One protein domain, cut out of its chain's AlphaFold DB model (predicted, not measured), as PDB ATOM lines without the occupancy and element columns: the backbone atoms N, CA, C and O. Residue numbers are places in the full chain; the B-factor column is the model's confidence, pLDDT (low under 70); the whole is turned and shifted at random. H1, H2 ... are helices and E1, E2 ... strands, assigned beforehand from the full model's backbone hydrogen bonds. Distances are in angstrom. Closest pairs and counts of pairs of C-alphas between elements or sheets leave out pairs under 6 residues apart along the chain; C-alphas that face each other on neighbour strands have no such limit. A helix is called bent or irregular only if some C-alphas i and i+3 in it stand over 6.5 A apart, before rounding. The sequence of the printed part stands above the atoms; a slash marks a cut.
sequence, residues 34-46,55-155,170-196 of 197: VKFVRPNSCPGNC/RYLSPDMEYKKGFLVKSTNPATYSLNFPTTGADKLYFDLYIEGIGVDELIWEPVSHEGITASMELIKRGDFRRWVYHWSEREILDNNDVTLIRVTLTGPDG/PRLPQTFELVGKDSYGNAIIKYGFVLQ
ATOM      1  N   VAL A  34       9.912 -38.394  92.128       88.81
ATOM      2  CA  VAL A  34       8.789 -37.662  92.718       88.81
ATOM      3  C   VAL A  34       7.651 -38.659  92.878       88.81
ATOM      4  O   VAL A  34       6.931 -38.944  91.923       88.81
ATOM      5  N   LYS A  35       7.500 -39.213  94.080       88.50
ATOM      6  CA  LYS A  35       6.433 -40.182  94.362       88.50
ATOM      7  C   LYS A  35       5.155 -39.521  94.832       88.50
ATOM      8  O   LYS A  35       4.070 -39.972  94.470       88.50
ATOM      9  N   PHE A  36       5.281 -38.455  95.618       90.94
ATOM     10  CA  PHE A  36       4.132 -37.754  96.175       90.94
ATOM     11  C   PHE A  36       4.215 -36.258  95.927       90.94
ATOM     12  O   PHE A  36       5.298 -35.681  95.826       90.94
ATOM     13  N   VAL A  37       3.049 -35.626  95.864       92.38
ATOM     14  CA  VAL A  37       2.914 -34.178  95.798       92.38
ATOM     15  C   VAL A  37       1.960 -33.703  96.876       92.38
ATOM     16  O   VAL A  37       0.800 -34.116  96.957       92.38
ATOM     17  N   ARG A  38       2.470 -32.826  97.731       86.88
ATOM     18  CA  ARG A  38       1.809 -32.380  98.947       86.88
ATOM     19  C   ARG A  38       1.155 -31.014  98.740       86.88
ATOM     20  O   ARG A  38       1.859 -30.053  98.446       86.88
ATOM     21  N   PRO A  39      -0.167 -30.878  98.918       84.19
ATOM     22  CA  PRO A  39      -0.823 -29.572  98.860       84.19
ATOM     23  C   PRO A  39      -0.378 -28.650 100.013       84.19
ATOM     24  O   PRO A  39      -0.004 -29.131 101.081       84.19
ATOM     25  N   ASN A  40      -0.487 -27.326  99.823       71.06
ATOM     26  CA  ASN A  40      -0.248 -26.310 100.868       71.06
ATOM     27  C   ASN A  40      -1.055 -26.584 102.154       71.06
ATOM     28  O   ASN A  40      -0.549 -26.452 103.266       71.06
ATOM     29  N   SER A  41      -2.313 -27.007 102.013       60.41
ATOM     30  CA  SER A  41      -3.119 -27.408 103.164       60.41
ATOM     31  C   SER A  41      -2.793 -28.842 103.558       60.41
ATOM     32  O   SER A  41      -2.874 -29.757 102.740       60.41
ATOM     33  N   CYS A  42      -2.432 -29.030 104.824       57.06
ATOM     34  CA  CYS A  42      -2.171 -30.334 105.402       57.06
ATOM     35  C   CYS A  42      -3.391 -31.252 105.173       57.06
ATOM     36  O   CYS A  42      -4.497 -30.899 105.588       57.06
ATOM     37  N   PRO A  43      -3.240 -32.395 104.484       50.34
ATOM     38  CA  PRO A  43      -4.370 -33.257 104.183       50.34
ATOM     39  C   PRO A  43      -4.841 -33.987 105.444       50.34
ATOM     40  O   PRO A  43      -4.295 -35.020 105.825       50.34
ATOM     41  N   GLY A  44      -5.844 -33.417 106.111       52.06
ATOM     42  CA  GLY A  44      -6.457 -33.964 107.322       52.06
ATOM     43  C   GLY A  44      -6.124 -33.186 108.597       52.06
ATOM     44  O   GLY A  44      -5.553 -32.096 108.569       52.06
ATOM     45  N   ASN A  45      -6.517 -33.749 109.745       52.12
ATOM     46  CA  ASN A  45      -6.214 -33.169 111.050       52.12
ATOM     47  C   ASN A  45      -4.731 -33.378 111.387       52.12
ATOM     48  O   ASN A  45      -4.356 -34.311 112.088       52.12
ATOM     49  N   CYS A  46      -3.880 -32.481 110.906       55.00
ATOM     50  CA  CYS A  46      -2.482 -32.413 111.300       55.00
ATOM     51  C   CYS A  46      -2.319 -31.734 112.679       55.00
ATOM     52  O   CYS A  46      -1.304 -31.087 112.915       55.00
ATOM     53  N   ARG A  55      -9.009 -42.703 107.239       52.62
ATOM     54  CA  ARG A  55     -10.350 -43.037 106.721       52.62
ATOM     55  C   ARG A  55     -11.006 -41.973 105.837       52.62
ATOM     56  O   ARG A  55     -11.971 -42.301 105.156       52.62
ATOM     57  N   TYR A  56     -10.506 -40.738 105.836       59.78
ATOM     58  CA  TYR A  56     -11.008 -39.662 104.970       59.78
ATOM     59  C   TYR A  56     -10.016 -39.240 103.883       59.78
ATOM     60  O   TYR A  56     -10.284 -38.289 103.149       59.78
ATOM     61  N   LEU A  57      -8.872 -39.918 103.770       64.56
ATOM     62  CA  LEU A  57      -7.952 -39.676 102.668       64.56
ATOM     63  C   LEU A  57      -8.506 -40.344 101.411       64.56
ATOM     64  O   LEU A  57      -9.049 -41.450 101.452       64.56
ATOM     65  N   SER A  58      -8.376 -39.657 100.277       69.88
ATOM     66  CA  SER A  58      -8.628 -40.298  98.987       69.88
ATOM     67  C   SER A  58      -7.681 -41.497  98.822       69.88
ATOM     68  O   SER A  58      -6.572 -41.446  99.357       69.88
ATOM     69  N   PRO A  59      -8.049 -42.545  98.058       74.31
ATOM     70  CA  PRO A  59      -7.188 -43.719  97.842       74.31
ATOM     71  C   PRO A  59      -5.785 -43.372  97.329       74.31
ATOM     72  O   PRO A  59      -4.831 -44.115  97.528       74.31
ATOM     73  N   ASP A  60      -5.679 -42.214  96.685       81.12
ATOM     74  CA  ASP A  60      -4.478 -41.708  96.039       81.12
ATOM     75  C   ASP A  60      -3.652 -40.789  96.941       81.12
ATOM     76  O   ASP A  60      -2.776 -40.088  96.448       81.12
ATOM     77  N   MET A  61      -3.951 -40.735  98.240       83.00
ATOM     78  CA  MET A  61      -3.329 -39.821  99.184       83.00
ATOM     79  C   MET A  61      -2.702 -40.577 100.353       83.00
ATOM     80  O   MET A  61      -3.385 -41.266 101.108       83.00
ATOM     81  N   GLU A  62      -1.398 -40.393 100.535       80.31
ATOM     82  CA  GLU A  62      -0.657 -40.941 101.663       80.31
ATOM     83  C   GLU A  62      -0.541 -39.899 102.777       80.31
ATOM     84  O   GLU A  62      -0.217 -38.725 102.553       80.31
ATOM     85  N   TYR A  63      -0.822 -40.339 104.004       75.50
ATOM     86  CA  TYR A  63      -0.757 -39.495 105.189       75.50
ATOM     87  C   TYR A  63       0.625 -38.844 105.320       75.50
ATOM     88  O   TYR A  63       1.644 -39.502 105.131       75.50
ATOM     89  N   LYS A  64       0.659 -37.541 105.633       75.38
ATOM     90  CA  LYS A  64       1.859 -36.676 105.683       75.38
ATOM     91  C   LYS A  64       2.611 -36.474 104.355       75.38
ATOM     92  O   LYS A  64       3.247 -35.432 104.225       75.38
ATOM     93  N   LYS A  65       2.522 -37.384 103.377       80.88
ATOM     94  CA  LYS A  65       3.268 -37.293 102.107       80.88
ATOM     95  C   LYS A  65       2.518 -36.575 100.983       80.88
ATOM     96  O   LYS A  65       3.133 -35.798 100.265       80.88
ATOM     97  N   GLY A  66       1.204 -36.773 100.851       84.88
ATOM     98  CA  GLY A  66       0.385 -36.125  99.816       84.88
ATOM     99  C   GLY A  66      -0.150 -37.079  98.748       84.88
ATOM    100  O   GLY A  66      -0.288 -38.275  98.988       84.88
ATOM    101  N   PHE A  67      -0.505 -36.537  97.583       90.00
ATOM    102  CA  PHE A  67      -1.070 -37.296  96.468       90.00
ATOM    103  C   PHE A  67       0.003 -38.096  95.738       90.00
ATOM    104  O   PHE A  67       1.043 -37.543  95.396       90.00
ATOM    105  N   LEU A  68      -0.268 -39.365  95.445       92.06
ATOM    106  CA  LEU A  68       0.586 -40.201  94.611       92.06
ATOM    107  C   LEU A  68       0.651 -39.636  93.185       92.06
ATOM    108  O   LEU A  68      -0.385 -39.336  92.582       92.06
ATOM    109  N   VAL A  69       1.856 -39.549  92.624       93.81
ATOM    110  CA  VAL A  69       2.044 -39.214  91.207       93.81
ATOM    111  C   VAL A  69       1.438 -40.310  90.336       93.81
ATOM    112  O   VAL A  69       1.710 -41.496  90.509       93.81
ATOM    113  N   LYS A  70       0.582 -39.914  89.392       93.75
ATOM    114  CA  LYS A  70      -0.186 -40.835  88.545       93.75
ATOM    115  C   LYS A  70       0.476 -41.121  87.208       93.75
ATOM    116  O   LYS A  70       0.227 -42.171  86.624       93.75
ATOM    117  N   SER A  71       1.276 -40.190  86.700       92.94
ATOM    118  CA  SER A  71       1.878 -40.299  85.375       92.94
ATOM    119  C   SER A  71       3.190 -39.532  85.269       92.94
ATOM    120  O   SER A  71       3.260 -38.360  85.619       92.94
ATOM    121  N   THR A  72       4.194 -40.149  84.656       91.12
ATOM    122  CA  THR A  72       5.411 -39.475  84.168       91.12
ATOM    123  C   THR A  72       5.392 -39.261  82.651       91.12
ATOM    124  O   THR A  72       6.307 -38.665  82.094       91.12
ATOM    125  N   ASN A  73       4.335 -39.716  81.968       92.50
ATOM    126  CA  ASN A  73       4.126 -39.475  80.546       92.50
ATOM    127  C   ASN A  73       3.452 -38.102  80.334       92.50
ATOM    128  O   ASN A  73       2.349 -37.897  80.862       92.50
ATOM    129  N   PRO A  74       4.048 -37.196  79.528       93.31
ATOM    130  CA  PRO A  74       3.476 -35.883  79.238       93.31
ATOM    131  C   PRO A  74       2.052 -35.902  78.684       93.31
ATOM    132  O   PRO A  74       1.262 -35.009  78.988       93.31
ATOM    133  N   ALA A  75       1.687 -36.937  77.921       94.94
ATOM    134  CA  ALA A  75       0.342 -37.074  77.360       94.94
ATOM    135  C   ALA A  75      -0.748 -37.263  78.432       94.94
ATOM    136  O   ALA A  75      -1.930 -37.073  78.151       94.94
ATOM    137  N   THR A  76      -0.361 -37.639  79.653       96.19
ATOM    138  CA  THR A  76      -1.269 -37.981  80.754       96.19
ATOM    139  C   THR A  76      -0.969 -37.206  82.040       96.19
ATOM    140  O   THR A  76      -1.452 -37.573  83.110       96.19
ATOM    141  N   TYR A  77      -0.237 -36.087  81.957       97.12
ATOM    142  CA  TYR A  77      -0.003 -35.188  83.100       97.12
ATOM    143  C   TYR A  77      -1.284 -34.590  83.695       97.12
ATOM    144  O   TYR A  77      -1.277 -34.165  84.844       97.12
ATOM    145  N   SER A  78      -2.408 -34.596  82.973       96.31
ATOM    146  CA  SER A  78      -3.703 -34.156  83.511       96.31
ATOM    147  C   SER A  78      -4.240 -35.034  84.648       96.31
ATOM    148  O   SER A  78      -5.199 -34.638  85.301       96.31
ATOM    149  N   LEU A  79      -3.658 -36.219  84.869       95.12
ATOM    150  CA  LEU A  79      -3.977 -37.096  86.000       95.12
ATOM    151  C   LEU A  79      -3.245 -36.696  87.290       95.12
ATOM    152  O   LEU A  79      -3.600 -37.177  88.365       95.12
ATOM    153  N   ASN A  80      -2.211 -35.861  87.188       96.06
ATOM    154  CA  ASN A  80      -1.395 -35.455  88.321       96.06
ATOM    155  C   ASN A  80      -1.973 -34.219  89.019       96.06
ATOM    156  O   ASN A  80      -2.599 -33.357  88.402       96.06
ATOM    157  N   PHE A  81      -1.711 -34.111  90.320       93.88
ATOM    158  CA  PHE A  81      -2.014 -32.919  91.105       93.88
ATOM    159  C   PHE A  81      -0.966 -31.804  90.860       93.88
ATOM    160  O   PHE A  81       0.217 -32.090  90.795       93.88
ATOM    161  N   PRO A  82      -1.308 -30.515  90.826       94.44
ATOM    162  CA  PRO A  82      -2.649 -29.981  90.891       94.44
ATOM    163  C   PRO A  82      -3.288 -29.880  89.505       94.44
ATOM    164  O   PRO A  82      -2.614 -29.708  88.490       94.44
ATOM    165  N   THR A  83      -4.617 -29.903  89.484       94.88
ATOM    166  CA  THR A  83      -5.417 -29.594  88.290       94.88
ATOM    167  C   THR A  83      -5.911 -28.145  88.270       94.88
ATOM    168  O   THR A  83      -6.544 -27.725  87.310       94.88
ATOM    169  N   THR A  84      -5.629 -27.360  89.314       91.94
ATOM    170  CA  THR A  84      -6.020 -25.950  89.455       91.94
ATOM    171  C   THR A  84      -4.979 -25.180  90.272       91.94
ATOM    172  O   THR A  84      -4.085 -25.776  90.870       91.94
ATOM    173  N   GLY A  85      -5.064 -23.854  90.310       90.38
ATOM    174  CA  GLY A  85      -4.103 -23.018  91.020       90.38
ATOM    175  C   GLY A  85      -4.637 -21.621  91.302       90.38
ATOM    176  O   GLY A  85      -5.634 -21.189  90.729       90.38
ATOM    177  N   ALA A  86      -3.950 -20.913  92.192       89.94
ATOM    178  CA  ALA A  86      -4.195 -19.512  92.507       89.94
ATOM    179  C   ALA A  86      -2.855 -18.805  92.731       89.94
ATOM    180  O   ALA A  86      -1.849 -19.470  92.986       89.94
ATOM    181  N   ASP A  87      -2.844 -17.473  92.649       91.94
ATOM    182  CA  ASP A  87      -1.632 -16.692  92.902       91.94
ATOM    183  C   ASP A  87      -1.056 -17.002  94.290       91.94
ATOM    184  O   ASP A  87      -1.766 -16.971  95.300       91.94
ATOM    185  N   LYS A  88       0.237 -17.330  94.316       91.56
ATOM    186  CA  LYS A  88       1.034 -17.727  95.487       91.56
ATOM    187  C   LYS A  88       0.571 -19.008  96.176       91.56
ATOM    188  O   LYS A  88       1.072 -19.330  97.256       91.56
ATOM    189  N   LEU A  89      -0.345 -19.766  95.573       89.69
ATOM    190  CA  LEU A  89      -0.622 -21.114  96.038       89.69
ATOM    191  C   LEU A  89       0.578 -21.999  95.706       89.69
ATOM    192  O   LEU A  89       1.118 -21.947  94.599       89.69
ATOM    193  N   TYR A  90       0.976 -22.815  96.673       91.81
ATOM    194  CA  TYR A  90       2.093 -23.726  96.512       91.81
ATOM    195  C   TYR A  90       1.713 -25.176  96.795       91.81
ATOM    196  O   TYR A  90       0.662 -25.487  97.361       91.81
ATOM    197  N   PHE A  91       2.601 -26.068  96.397       92.75
ATOM    198  CA  PHE A  91       2.608 -27.468  96.777       92.75
ATOM    199  C   PHE A  91       4.054 -27.945  96.849       92.75
ATOM    200  O   PHE A  91       4.925 -27.356  96.218       92.75
ATOM    201  N   ASP A  92       4.316 -29.006  97.599       91.56
ATOM    202  CA  ASP A  92       5.665 -29.530  97.777       91.56
ATOM    203  C   ASP A  92       5.800 -30.869  97.034       91.56
ATOM    204  O   ASP A  92       4.986 -31.775  97.215       91.56
ATOM    205  N   LEU A  93       6.819 -31.008  96.188       92.75
ATOM    206  CA  LEU A  93       7.232 -32.295  95.633       92.75
ATOM    207  C   LEU A  93       7.950 -33.078  96.731       92.75
ATOM    208  O   LEU A  93       8.929 -32.585  97.288       92.75
ATOM    209  N   TYR A  94       7.475 -34.285  97.019       89.44
ATOM    210  CA  TYR A  94       8.098 -35.215  97.952       89.44
ATOM    211  C   TYR A  94       8.960 -36.199  97.162       89.44
ATOM    212  O   TYR A  94       8.447 -37.082  96.462       89.44
ATOM    213  N   ILE A  95      10.272 -36.021  97.260       87.44
ATOM    214  CA  ILE A  95      11.266 -36.794  96.518       87.44
ATOM    215  C   ILE A  95      11.938 -37.763  97.483       87.44
ATOM    216  O   ILE A  95      12.492 -37.336  98.494       87.44
ATOM    217  N   GLU A  96      11.890 -39.057  97.166       83.12
ATOM    218  CA  GLU A  96      12.578 -40.111  97.924       83.12
ATOM    219  C   GLU A  96      13.871 -40.536  97.211       83.12
ATOM    220  O   GLU A  96      13.899 -40.663  95.983       83.12
ATOM    221  N   GLY A  97      14.915 -40.841  97.985       73.56
ATOM    222  CA  GLY A  97      16.098 -41.569  97.512       73.56
ATOM    223  C   GLY A  97      17.251 -40.717  96.972       73.56
ATOM    224  O   GLY A  97      18.180 -41.279  96.397       73.56
ATOM    225  N   ILE A  98      17.224 -39.391  97.155       67.31
ATOM    226  CA  ILE A  98      18.361 -38.494  96.879       67.31
ATOM    227  C   ILE A  98      18.372 -37.317  97.865       67.31
ATOM    228  O   ILE A  98      17.311 -36.793  98.208       67.31
ATOM    229  N   GLY A  99      19.568 -36.823  98.205       64.00
ATOM    230  CA  GLY A  99      19.772 -35.415  98.561       64.00
ATOM    231  C   GLY A  99      19.769 -34.549  97.298       64.00
ATOM    232  O   GLY A  99      20.759 -34.507  96.569       64.00
ATOM    233  N   VAL A 100      18.629 -33.929  96.966       63.12
ATOM    234  CA  VAL A 100      18.499 -33.034  95.788       63.12
ATOM    235  C   VAL A 100      18.818 -31.582  96.119       63.12
ATOM    236  O   VAL A 100      18.396 -30.661  95.418       63.12
ATOM    237  N   ASP A 101      19.574 -31.361  97.186       66.31
ATOM    238  CA  ASP A 101      20.023 -30.049  97.622       66.31
ATOM    239  C   ASP A 101      20.924 -29.334  96.597       66.31
ATOM    240  O   ASP A 101      21.146 -28.127  96.710       66.31
ATOM    241  N   GLU A 102      21.338 -30.051  95.548       74.44
ATOM    242  CA  GLU A 102      22.129 -29.556  94.420       74.44
ATOM    243  C   GLU A 102      21.347 -29.417  93.098       74.44
ATOM    244  O   GLU A 102      21.924 -28.984  92.098       74.44
ATOM    245  N   LEU A 103      20.051 -29.765  93.048       87.38
ATOM    246  CA  LEU A 103      19.282 -29.629  91.806       87.38
ATOM    247  C   LEU A 103      18.961 -28.167  91.493       87.38
ATOM    248  O   LEU A 103      18.446 -27.412  92.319       87.38
ATOM    249  N   ILE A 104      19.197 -27.802  90.239       91.44
ATOM    250  CA  ILE A 104      18.903 -26.494  89.673       91.44
ATOM    251  C   ILE A 104      17.557 -26.575  88.957       91.44
ATOM    252  O   ILE A 104      17.339 -27.436  88.100       91.44
ATOM    253  N   TRP A 105      16.662 -25.652  89.298       94.25
ATOM    254  CA  TRP A 105      15.317 -25.572  88.741       94.25
ATOM    255  C   TRP A 105      15.112 -24.217  88.078       94.25
ATOM    256  O   TRP A 105      15.345 -23.172  88.686       94.25
ATOM    257  N   GLU A 106      14.643 -24.231  86.837       96.25
ATOM    258  CA  GLU A 106      14.288 -23.014  86.111       96.25
ATOM    259  C   GLU A 106      12.775 -22.771  86.223       96.25
ATOM    260  O   GLU A 106      11.999 -23.727  86.112       96.25
ATOM    261  N   PRO A 107      12.326 -21.517  86.435       97.94
ATOM    262  CA  PRO A 107      10.908 -21.199  86.405       97.94
ATOM    263  C   PRO A 107      10.285 -21.523  85.045       97.94
ATOM    264  O   PRO A 107      10.890 -21.290  83.998       97.94
ATOM    265  N   VAL A 108       9.045 -22.003  85.063       98.19
ATOM    266  CA  VAL A 108       8.281 -22.337  83.854       98.19
ATOM    267  C   VAL A 108       7.079 -21.412  83.764       98.19
ATOM    268  O   VAL A 108       6.288 -21.350  84.704       98.19
ATOM    269  N   SER A 109       6.926 -20.703  82.643       97.94
ATOM    270  CA  SER A 109       5.868 -19.702  82.464       97.94
ATOM    271  C   SER A 109       5.001 -19.968  81.235       97.94
ATOM    272  O   SER A 109       5.511 -20.069  80.121       97.94
ATOM    273  N   HIS A 110       3.681 -19.977  81.425       96.50
ATOM    274  CA  HIS A 110       2.679 -20.119  80.367       96.50
ATOM    275  C   HIS A 110       1.476 -19.210  80.640       96.50
ATOM    276  O   HIS A 110       0.950 -19.191  81.748       96.50
ATOM    277  N   GLU A 111       1.026 -18.450  79.633       94.75
ATOM    278  CA  GLU A 111      -0.192 -17.616  79.712       94.75
ATOM    279  C   GLU A 111      -0.256 -16.676  80.940       94.75
ATOM    280  O   GLU A 111      -1.322 -16.423  81.500       94.75
ATOM    281  N   GLY A 112       0.895 -16.151  81.374       94.38
ATOM    282  CA  GLY A 112       0.998 -15.261  82.537       94.38
ATOM    283  C   GLY A 112       1.022 -15.969  83.896       94.38
ATOM    284  O   GLY A 112       1.054 -15.289  84.916       94.38
ATOM    285  N   ILE A 113       1.030 -17.304  83.917       96.50
ATOM    286  CA  ILE A 113       1.243 -18.132  85.106       96.50
ATOM    287  C   ILE A 113       2.694 -18.618  85.104       96.50
ATOM    288  O   ILE A 113       3.162 -19.133  84.092       96.50
ATOM    289  N   THR A 114       3.385 -18.499  86.231       98.06
ATOM    290  CA  THR A 114       4.761 -18.951  86.447       98.06
ATOM    291  C   THR A 114       4.805 -19.945  87.597       98.06
ATOM    292  O   THR A 114       4.383 -19.621  88.705       98.06
ATOM    293  N   ALA A 115       5.352 -21.132  87.352       98.31
ATOM    294  CA  ALA A 115       5.751 -22.074  88.386       98.31
ATOM    295  C   ALA A 115       7.222 -21.830  88.746       98.31
ATOM    296  O   ALA A 115       8.085 -21.876  87.868       98.31
ATOM    297  N   SER A 116       7.504 -21.560  90.019       97.88
ATOM    298  CA  SER A 116       8.862 -21.408  90.554       97.88
ATOM    299  C   SER A 116       9.129 -22.430  91.649       97.88
ATOM    300  O   SER A 116       8.235 -22.727  92.442       97.88
ATOM    301  N   MET A 117      10.357 -22.933  91.708       95.75
ATOM    302  CA  MET A 117      10.742 -24.048  92.566       95.75
ATOM    303  C   MET A 117      11.755 -23.571  93.598       95.75
ATOM    304  O   MET A 117      12.711 -22.879  93.256       95.75
ATOM    305  N   GLU A 118      11.554 -23.962  94.848       92.44
ATOM    306  CA  GLU A 118      12.440 -23.635  95.959       92.44
ATOM    307  C   GLU A 118      12.708 -24.892  96.784       92.44
ATOM    308  O   GLU A 118      11.786 -25.623  97.149       92.44
ATOM    309  N   LEU A 119      13.983 -25.156  97.070       89.62
ATOM    310  CA  LEU A 119      14.370 -26.208  98.000       89.62
ATOM    311  C   LEU A 119      13.989 -25.794  99.414       89.62
ATOM    312  O   LEU A 119      14.397 -24.735  99.880       89.62
ATOM    313  N   ILE A 120      13.281 -26.673 100.106       85.81
ATOM    314  CA  ILE A 120      12.832 -26.423 101.463       85.81
ATOM    315  C   ILE A 120      13.754 -27.120 102.459       85.81
ATOM    316  O   ILE A 120      13.863 -28.346 102.486       85.81
ATOM    317  N   LYS A 121      14.407 -26.328 103.310       81.75
ATOM    318  CA  LYS A 121      15.329 -26.789 104.350       81.75
ATOM    319  C   LYS A 121      14.699 -26.669 105.729       81.75
ATOM    320  O   LYS A 121      13.862 -25.812 106.005       81.75
ATOM    321  N   ARG A 122      15.203 -27.477 106.663       71.81
ATOM    322  CA  ARG A 122      14.799 -27.489 108.082       71.81
ATOM    323  C   ARG A 122      14.772 -26.097 108.738       71.81
ATOM    324  O   ARG A 122      13.979 -25.862 109.646       71.81
ATOM    325  N   GLY A 123      15.651 -25.191 108.304       68.75
ATOM    326  CA  GLY A 123      15.763 -23.827 108.831       68.75
ATOM    327  C   GLY A 123      14.788 -22.804 108.235       68.75
ATOM    328  O   GLY A 123      14.595 -21.756 108.850       68.75
ATOM    329  N   ASP A 124      14.160 -23.093 107.093       71.44
ATOM    330  CA  ASP A 124      13.372 -22.105 106.333       71.44
ATOM    331  C   ASP A 124      12.007 -21.823 106.966       71.44
ATOM    332  O   ASP A 124      11.370 -20.791 106.745       71.44
ATOM    333  N   PHE A 125      11.556 -22.720 107.831       65.94
ATOM    334  CA  PHE A 125      10.268 -22.602 108.481       65.94
ATOM    335  C   PHE A 125      10.375 -21.857 109.812       65.94
ATOM    336  O   PHE A 125      11.107 -22.231 110.739       65.94
ATOM    337  N   ARG A 126       9.535 -20.832 109.966       54.38
ATOM    338  CA  ARG A 126       9.357 -20.148 111.248       54.38
ATOM    339  C   ARG A 126       8.714 -21.099 112.255       54.38
ATOM    340  O   ARG A 126       7.622 -21.600 112.024       54.38
ATOM    341  N   ARG A 127       9.351 -21.242 113.425       48.25
ATOM    342  CA  ARG A 127       8.973 -22.068 114.599       48.25
ATOM    343  C   ARG A 127       7.487 -22.046 115.022       48.25
ATOM    344  O   ARG A 127       7.084 -22.933 115.764       48.25
ATOM    345  N   TRP A 128       6.694 -21.082 114.556       49.09
ATOM    346  CA  TRP A 128       5.283 -20.873 114.908       49.09
ATOM    347  C   TRP A 128       4.286 -21.187 113.783       49.09
ATOM    348  O   TRP A 128       3.084 -21.156 114.018       49.09
ATOM    349  N   VAL A 129       4.767 -21.491 112.574       49.25
ATOM    350  CA  VAL A 129       3.948 -21.937 111.439       49.25
ATOM    351  C   VAL A 129       4.266 -23.409 111.219       49.25
ATOM    352  O   VAL A 129       4.940 -23.764 110.264       49.25
ATOM    353  N   TYR A 130       3.887 -24.263 112.169       53.41
ATOM    354  CA  TYR A 130       4.143 -25.691 112.030       53.41
ATOM    355  C   TYR A 130       2.928 -26.537 112.346       53.41
ATOM    356  O   TYR A 130       2.461 -26.609 113.482       53.41
ATOM    357  N   HIS A 131       2.553 -27.288 111.318       56.03
ATOM    358  CA  HIS A 131       2.187 -28.680 111.471       56.03
ATOM    359  C   HIS A 131       3.459 -29.518 111.695       56.03
ATOM    360  O   HIS A 131       4.457 -29.382 110.992       56.03
ATOM    361  N   TRP A 132       3.425 -30.397 112.692       56.12
ATOM    362  CA  TRP A 132       4.512 -31.289 113.128       56.12
ATOM    363  C   TRP A 132       5.025 -32.251 112.043       56.12
ATOM    364  O   TRP A 132       6.145 -32.741 112.151       56.12
ATOM    365  N   SER A 133       4.246 -32.479 110.982       61.19
ATOM    366  CA  SER A 133       4.585 -33.406 109.900       61.19
ATOM    367  C   SER A 133       5.824 -32.999 109.098       61.19
ATOM    368  O   SER A 133       6.582 -33.865 108.689       61.19
ATOM    369  N   GLU A 134       6.055 -31.704 108.866       68.19
ATOM    370  CA  GLU A 134       7.169 -31.245 108.014       68.19
ATOM    371  C   GLU A 134       8.526 -31.438 108.678       68.19
ATOM    372  O   GLU A 134       9.483 -31.840 108.023       68.19
ATOM    373  N   ARG A 135       8.604 -31.208 109.994       67.88
ATOM    374  CA  ARG A 135       9.833 -31.455 110.750       67.88
ATOM    375  C   ARG A 135      10.218 -32.929 110.696       67.88
ATOM    376  O   ARG A 135      11.371 -33.231 110.439       67.88
ATOM    377  N   GLU A 136       9.256 -33.820 110.916       69.81
ATOM    378  CA  GLU A 136       9.491 -35.266 110.892       69.81
ATOM    379  C   GLU A 136       9.943 -35.748 109.506       69.81
ATOM    380  O   GLU A 136      10.844 -36.574 109.410       69.81
ATOM    381  N   ILE A 137       9.368 -35.190 108.435       73.81
ATOM    382  CA  ILE A 137       9.787 -35.482 107.058       73.81
ATOM    383  C   ILE A 137      11.220 -35.007 106.808       73.81
ATOM    384  O   ILE A 137      12.015 -35.750 106.253       73.81
ATOM    385  N   LEU A 138      11.561 -33.790 107.225       73.25
ATOM    386  CA  LEU A 138      12.886 -33.201 106.988       73.25
ATOM    387  C   LEU A 138      13.970 -33.702 107.948       73.25
ATOM    388  O   LEU A 138      15.146 -33.428 107.732       73.25
ATOM    389  N   ASP A 139      13.589 -34.410 109.011       72.88
ATOM    390  CA  ASP A 139      14.520 -35.180 109.833       72.88
ATOM    391  C   ASP A 139      14.902 -36.512 109.141       72.88
ATOM    392  O   ASP A 139      15.867 -37.161 109.549       72.88
ATOM    393  N   ASN A 140      14.187 -36.911 108.077       75.38
ATOM    394  CA  ASN A 140      14.575 -38.018 107.210       75.38
ATOM    395  C   ASN A 140      15.504 -37.527 106.086       75.38
ATOM    396  O   ASN A 140      15.062 -36.885 105.136       75.38
ATOM    397  N   ASN A 141      16.784 -37.891 106.170       73.75
ATOM    398  CA  ASN A 141      17.806 -37.499 105.192       73.75
ATOM    399  C   ASN A 141      17.603 -38.100 103.789       73.75
ATOM    400  O   ASN A 141      18.241 -37.643 102.846       73.75
ATOM    401  N   ASP A 142      16.732 -39.101 103.639       79.12
ATOM    402  CA  ASP A 142      16.424 -39.716 102.343       79.12
ATOM    403  C   ASP A 142      15.272 -39.008 101.611       79.12
ATOM    404  O   ASP A 142      14.852 -39.451 100.535       79.12
ATOM    405  N   VAL A 143      14.724 -37.940 102.203       81.50
ATOM    406  CA  VAL A 143      13.598 -37.186 101.660       81.50
ATOM    407  C   VAL A 143      13.996 -35.747 101.406       81.50
ATOM    408  O   VAL A 143      14.533 -35.065 102.273       81.50
ATOM    409  N   THR A 144      13.622 -35.253 100.232       85.38
ATOM    410  CA  THR A 144      13.714 -33.830  99.932       85.38
ATOM    411  C   THR A 144      12.365 -33.249  99.532       85.38
ATOM    412  O   THR A 144      11.577 -33.889  98.832       85.38
ATOM    413  N   LEU A 145      12.121 -32.009  99.964       87.88
ATOM    414  CA  LEU A 145      10.942 -31.228  99.615       87.88
ATOM    415  C   LEU A 145      11.315 -30.069  98.689       87.88
ATOM    416  O   LEU A 145      12.116 -29.206  99.051       87.88
ATOM    417  N   ILE A 146      10.693 -30.033  97.511       91.31
ATOM    418  CA  ILE A 146      10.780 -28.898  96.583       91.31
ATOM    419  C   ILE A 146       9.426 -28.205  96.537       91.31
ATOM    420  O   ILE A 146       8.454 -28.774  96.045       91.31
ATOM    421  N   ARG A 147       9.354 -26.968  97.020       93.25
ATOM    422  CA  ARG A 147       8.143 -26.159  96.950       93.25
ATOM    423  C   ARG A 147       7.982 -25.569  95.566       93.25
ATOM    424  O   ARG A 147       8.809 -24.781  95.121       93.25
ATOM    425  N   VAL A 148       6.875 -25.895  94.923       96.56
ATOM    426  CA  VAL A 148       6.425 -25.283  93.679       96.56
ATOM    427  C   VAL A 148       5.404 -24.214  94.025       96.56
ATOM    428  O   VAL A 148       4.346 -24.522  94.563       96.56
ATOM    429  N   THR A 149       5.703 -22.959  93.702       96.12
ATOM    430  CA  THR A 149       4.784 -21.828  93.874       96.12
ATOM    431  C   THR A 149       4.258 -21.386  92.518       96.12
ATOM    432  O   THR A 149       5.041 -21.109  91.610       96.12
ATOM    433  N   LEU A 150       2.934 -21.299  92.386       96.19
ATOM    434  CA  LEU A 150       2.278 -20.755  91.201       96.19
ATOM    435  C   LEU A 150       2.044 -19.257  91.404       96.19
ATOM    436  O   LEU A 150       1.321 -18.853  92.306       96.19
ATOM    437  N   THR A 151       2.649 -18.428  90.564       95.88
ATOM    438  CA  THR A 151       2.402 -16.980  90.506       95.88
ATOM    439  C   THR A 151       1.617 -16.684  89.244       95.88
ATOM    440  O   THR A 151       1.971 -17.189  88.184       95.88
ATOM    441  N   GLY A 152       0.559 -15.888  89.318       94.06
ATOM    442  CA  GLY A 152      -0.288 -15.644  88.154       94.06
ATOM    443  C   GLY A 152      -1.057 -14.336  88.236       94.06
ATOM    444  O   GLY A 152      -0.852 -13.550  89.161       94.06
ATOM    445  N   PRO A 153      -1.951 -14.072  87.269       92.12
ATOM    446  CA  PRO A 153      -2.820 -12.909  87.337       92.12
ATOM    447  C   PRO A 153      -3.688 -12.971  88.600       92.12
ATOM    448  O   PRO A 153      -4.422 -13.935  88.811       92.12
ATOM    449  N   ASP A 154      -3.613 -11.927  89.420       87.56
ATOM    450  CA  ASP A 154      -4.353 -11.800  90.673       87.56
ATOM    451  C   ASP A 154      -5.254 -10.559  90.657       87.56
ATOM    452  O   ASP A 154      -4.859  -9.479  90.212       87.56
ATOM    453  N   GLY A 155      -6.467 -10.717  91.187       83.25
ATOM    454  CA  GLY A 155      -7.402  -9.615  91.413       83.25
ATOM    455  C   GLY A 155      -7.444  -9.099  92.845       83.25
ATOM    456  O   GLY A 155      -8.011  -8.034  93.091       83.25
ATOM    457  N   PRO A 170      -5.768 -16.216  81.855       92.44
ATOM    458  CA  PRO A 170      -4.953 -17.247  81.220       92.44
ATOM    459  C   PRO A 170      -5.797 -18.155  80.321       92.44
ATOM    460  O   PRO A 170      -6.929 -18.508  80.665       92.44
ATOM    461  N   ARG A 171      -5.253 -18.574  79.174       95.75
ATOM    462  CA  ARG A 171      -5.888 -19.608  78.345       95.75
ATOM    463  C   ARG A 171      -5.555 -20.979  78.914       95.75
ATOM    464  O   ARG A 171      -4.404 -21.381  78.875       95.75
ATOM    465  N   LEU A 172      -6.551 -21.700  79.412       95.62
ATOM    466  CA  LEU A 172      -6.407 -23.061  79.942       95.62
ATOM    467  C   LEU A 172      -7.029 -24.082  78.964       95.62
ATOM    468  O   LEU A 172      -7.965 -23.716  78.243       95.62
ATOM    469  N   PRO A 173      -6.556 -25.343  78.925       96.88
ATOM    470  CA  PRO A 173      -5.561 -25.938  79.820       96.88
ATOM    471  C   PRO A 173      -4.113 -25.523  79.524       96.88
ATOM    472  O   PRO A 173      -3.775 -25.232  78.379       96.88
ATOM    473  N   GLN A 174      -3.259 -25.528  80.553       97.31
ATOM    474  CA  GLN A 174      -1.809 -25.324  80.419       97.31
ATOM    475  C   GLN A 174      -1.035 -26.464  81.065       97.31
ATOM    476  O   GLN A 174      -1.236 -26.774  82.240       97.31
ATOM    477  N   THR A 175      -0.138 -27.064  80.289       97.62
ATOM    478  CA  THR A 175       0.754 -28.130  80.748       97.62
ATOM    479  C   THR A 175       2.047 -27.522  81.266       97.62
ATOM    480  O   THR A 175       2.699 -26.768  80.554       97.62
ATOM    481  N   PHE A 176       2.436 -27.895  82.479       98.12
ATOM    482  CA  PHE A 176       3.720 -27.540  83.074       98.12
ATOM    483  C   PHE A 176       4.573 -28.804  83.186       98.12
ATOM    484  O   PHE A 176       4.096 -29.816  83.696       98.12
ATOM    485  N   GLU A 177       5.825 -28.744  82.728       97.88
ATOM    486  CA  GLU A 177       6.853 -29.757  82.996       97.88
ATOM    487  C   GLU A 177       8.007 -29.098  83.755       97.88
ATOM    488  O   GLU A 177       8.735 -28.260  83.229       97.88
ATOM    489  N   LEU A 178       8.142 -29.477  85.016       97.31
ATOM    490  CA  LEU A 178       9.183 -29.055  85.935       97.31
ATOM    491  C   LEU A 178      10.365 -30.010  85.791       97.31
ATOM    492  O   LEU A 178      10.185 -31.223  85.897       97.31
ATOM    493  N   VAL A 179      11.568 -29.480  85.578       94.56
ATOM    494  CA  VAL A 179      12.776 -30.293  85.396       94.56
ATOM    495  C   VAL A 179      13.843 -29.850  86.384       94.56
ATOM    496  O   VAL A 179      14.285 -28.704  86.340       94.56
ATOM    497  N   GLY A 180      14.260 -30.772  87.248       92.25
ATOM    498  CA  GLY A 180      15.392 -30.595  88.148       92.25
ATOM    499  C   GLY A 180      16.654 -31.087  87.459       92.25
ATOM    500  O   GLY A 180      16.726 -32.257  87.071       92.25
ATOM    501  N   LYS A 181      17.619 -30.189  87.266       91.44
ATOM    502  CA  LYS A 181      18.870 -30.467  86.555       91.44
ATOM    503  C   LYS A 181      20.051 -30.541  87.514       91.44
ATOM    504  O   LYS A 181      20.057 -29.846  88.525       91.44
ATOM    505  N   ASP A 182      21.052 -31.349  87.190       88.44
ATOM    506  CA  ASP A 182      22.344 -31.289  87.876       88.44
ATOM    507  C   ASP A 182      23.141 -30.035  87.462       88.44
ATOM    508  O   ASP A 182      22.734 -29.249  86.598       88.44
ATOM    509  N   SER A 183      24.318 -29.857  88.061       88.06
ATOM    510  CA  SER A 183      25.236 -28.756  87.750       88.06
ATOM    511  C   SER A 183      25.798 -28.787  86.319       88.06
ATOM    512  O   SER A 183      26.287 -27.766  85.835       88.06
ATOM    513  N   TYR A 184      25.701 -29.924  85.623       89.25
ATOM    514  CA  TYR A 184      26.088 -30.086  84.219       89.25
ATOM    515  C   TYR A 184      24.926 -29.814  83.249       89.25
ATOM    516  O   TYR A 184      25.125 -29.819  82.034       89.25
ATOM    517  N   GLY A 185      23.722 -29.550  83.766       89.31
ATOM    518  CA  GLY A 185      22.515 -29.301  82.983       89.31
ATOM    519  C   GLY A 185      21.764 -30.564  82.551       89.31
ATOM    520  O   GLY A 185      20.818 -30.459  81.765       89.31
ATOM    521  N   ASN A 186      22.138 -31.745  83.050       89.38
ATOM    522  CA  ASN A 186      21.421 -32.988  82.776       89.38
ATOM    523  C   ASN A 186      20.119 -33.026  83.571       89.38
ATOM    524  O   ASN A 186      20.102 -32.716  84.757       89.38
ATOM    525  N   ALA A 187      19.023 -33.438  82.933       89.81
ATOM    526  CA  ALA A 187      17.750 -33.635  83.617       89.81
ATOM    527  C   ALA A 187      17.815 -34.879  84.519       89.81
ATOM    528  O   ALA A 187      17.996 -35.988  84.019       89.81
ATOM    529  N   ILE A 188      17.632 -34.680  85.824       87.81
ATOM    530  CA  ILE A 188      17.686 -35.733  86.846       87.81
ATOM    531  C   ILE A 188      16.273 -36.136  87.265       87.81
ATOM    532  O   ILE A 188      15.936 -37.315  87.268       87.81
ATOM    533  N   ILE A 189      15.421 -35.147  87.547       89.56
ATOM    534  CA  ILE A 189      14.030 -35.349  87.959       89.56
ATOM    535  C   ILE A 189      13.094 -34.554  87.061       89.56
ATOM    536  O   ILE A 189      13.407 -33.445  86.625       89.56
ATOM    537  N   LYS A 190      11.906 -35.117  86.828       92.50
ATOM    538  CA  LYS A 190      10.806 -34.435  86.155       92.50
ATOM    539  C   LYS A 190       9.511 -34.562  86.932       92.50
ATOM    540  O   LYS A 190       9.212 -35.616  87.486       92.50
ATOM    541  N   TYR A 191       8.721 -33.500  86.902       96.19
ATOM    542  CA  TYR A 191       7.347 -33.522  87.368       96.19
ATOM    543  C   TYR A 191       6.449 -32.735  86.428       96.19
ATOM    544  O   TYR A 191       6.770 -31.602  86.085       96.19
ATOM    545  N   GLY A 192       5.318 -33.307  86.031       97.75
ATOM    546  CA  GLY A 192       4.391 -32.643  85.127       97.75
ATOM    547  C   GLY A 192       2.962 -32.634  85.636       97.75
ATOM    548  O   GLY A 192       2.511 -33.601  86.245       97.75
ATOM    549  N   PHE A 193       2.242 -31.550  85.371       98.00
ATOM    550  CA  PHE A 193       0.827 -31.394  85.711       98.00
ATOM    551  C   PHE A 193       0.133 -30.492  84.687       98.00
ATOM    552  O   PHE A 193       0.785 -29.822  83.880       98.00
ATOM    553  N   VAL A 194      -1.200 -30.482  84.697       98.31
ATOM    554  CA  VAL A 194      -1.994 -29.639  83.795       98.31
ATOM    555  C   VAL A 194      -2.972 -28.809  84.607       98.31
ATOM    556  O   VAL A 194      -3.865 -29.359  85.246       98.31
ATOM    557  N   LEU A 195      -2.847 -27.485  84.523       97.06
ATOM    558  CA  LEU A 195      -3.859 -26.577  85.045       97.06
ATOM    559  C   LEU A 195      -5.059 -26.571  84.102       97.06
ATOM    560  O   LEU A 195      -4.932 -26.256  82.919       97.06
ATOM    561  N   GLN A 196      -6.211 -26.939  84.643       94.44
ATOM    562  CA  GLN A 196      -7.501 -27.003  83.972       94.44
ATOM    563  C   GLN A 196      -8.333 -25.756  84.300       94.44
ATOM    564  O   GLN A 196      -8.031 -25.027  85.246       94.44
TER     565      GLN A 196
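Overview. This is residues 34 to 46, 55 to 155 and 170 to 196 of the 197 residues of an uncharacterized protein of Gilliamella sp. Pas-s25 (UniProt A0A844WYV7). A strongly twisted, curled sheet of six strands makes the main wall, and a two-strand hairpin, E7 and E8, covers part of one face, a loose sandwich with the two sheets at an angle. The short helix H1 packs on the hairpin, mainly at E8, while H2 lies far from H1 and only grazes the large sheet. The printed part has 141 residues, with named elements in the order E1 E2 H1 E3 E4 E5 H2 E6 E7 E8; the large sheet runs E2 E1 E3 E6 E5 E4, and both sheets are antiparallel. The class is mostly strand, though under half of the residues are in named elements. The whole is compact, with a radius of gyration of the C-alphas of 14.9 A and spans of 41 by 38 by 31 A.

Arrangement. E1, residues 34 to 39, is the neighbour of E2, residues 66 to 68, with N 37 and O 67 at 2.8 A. H1, residues 74 to 79, is not on this sheet. On its other side E1 pairs with E3, residues 89 to 96, with N 38 and O 92 at 2.8 A. E2, H1 and E3 form a split strand-helix-strand unit, two strands running the same way with E1 between them, and its crossover is right-handed. E4, residues 108 to 110, and E5, residues 113 to 120, are a hairpin, with N 110 and O 113 at 2.8 A. H2, residues 132 to 138, is on the sheet but only grazes it, with residues 134 to 138; its closest C-alpha to E6, residues 143 to 151, is that of Ile 137, 6.8 A from Val 143. E6 pairs with E5, N 114 and O 151 at 2.7 A, and with E3, N 93 and O 146 at 2.8 A. E7, residues 174 to 181, and E8, residues 187 to 195, are a hairpin, with N 178 and O 191 at 2.7 A. The two sheets form a sandwich, face to face, with best planes 39 degrees apart. The closest C-alphas of H1 and E8 are those of Tyr 77 and Phe 193, 4.7 A apart. Within H1, 0 of 2 O i to N i+4 pairs but 2 of 3 O i to N i+3 pairs are within hydrogen-bond range; in H2, 2 of 3 O i to N i+4 pairs are.

Along the chain. E1 begins at C-alpha 34, (8.789, -37.662, 92.718), and is 14.0 A long; E2 is 6.6 A. H1, 10.1 A, is irregular, with C-alphas 75 and 78 7.9 A apart. E3 is 23.2 A, E4 7.0 A, E5 21.7 A, H2 10.6 A and E6 25.7 A. E7 is 22.2 A, and E8, 22.8 A, ends at C-alpha 195, (-3.859, -26.577, 85.045).

Size, cuts and confidence. The C-alphas of Arg 55 and Tyr 184 are the two farthest apart, at 44.7 A. Residues 47 to 54 and 156 to 169 are not printed, with C-alpha gaps of 14.0 A and 13.0 A. The links E3 to E4 and E5 to H2 are long. Confidence is low at residues 41 to 46, 55 to 58, 98 to 101, 123 and 125 to 136.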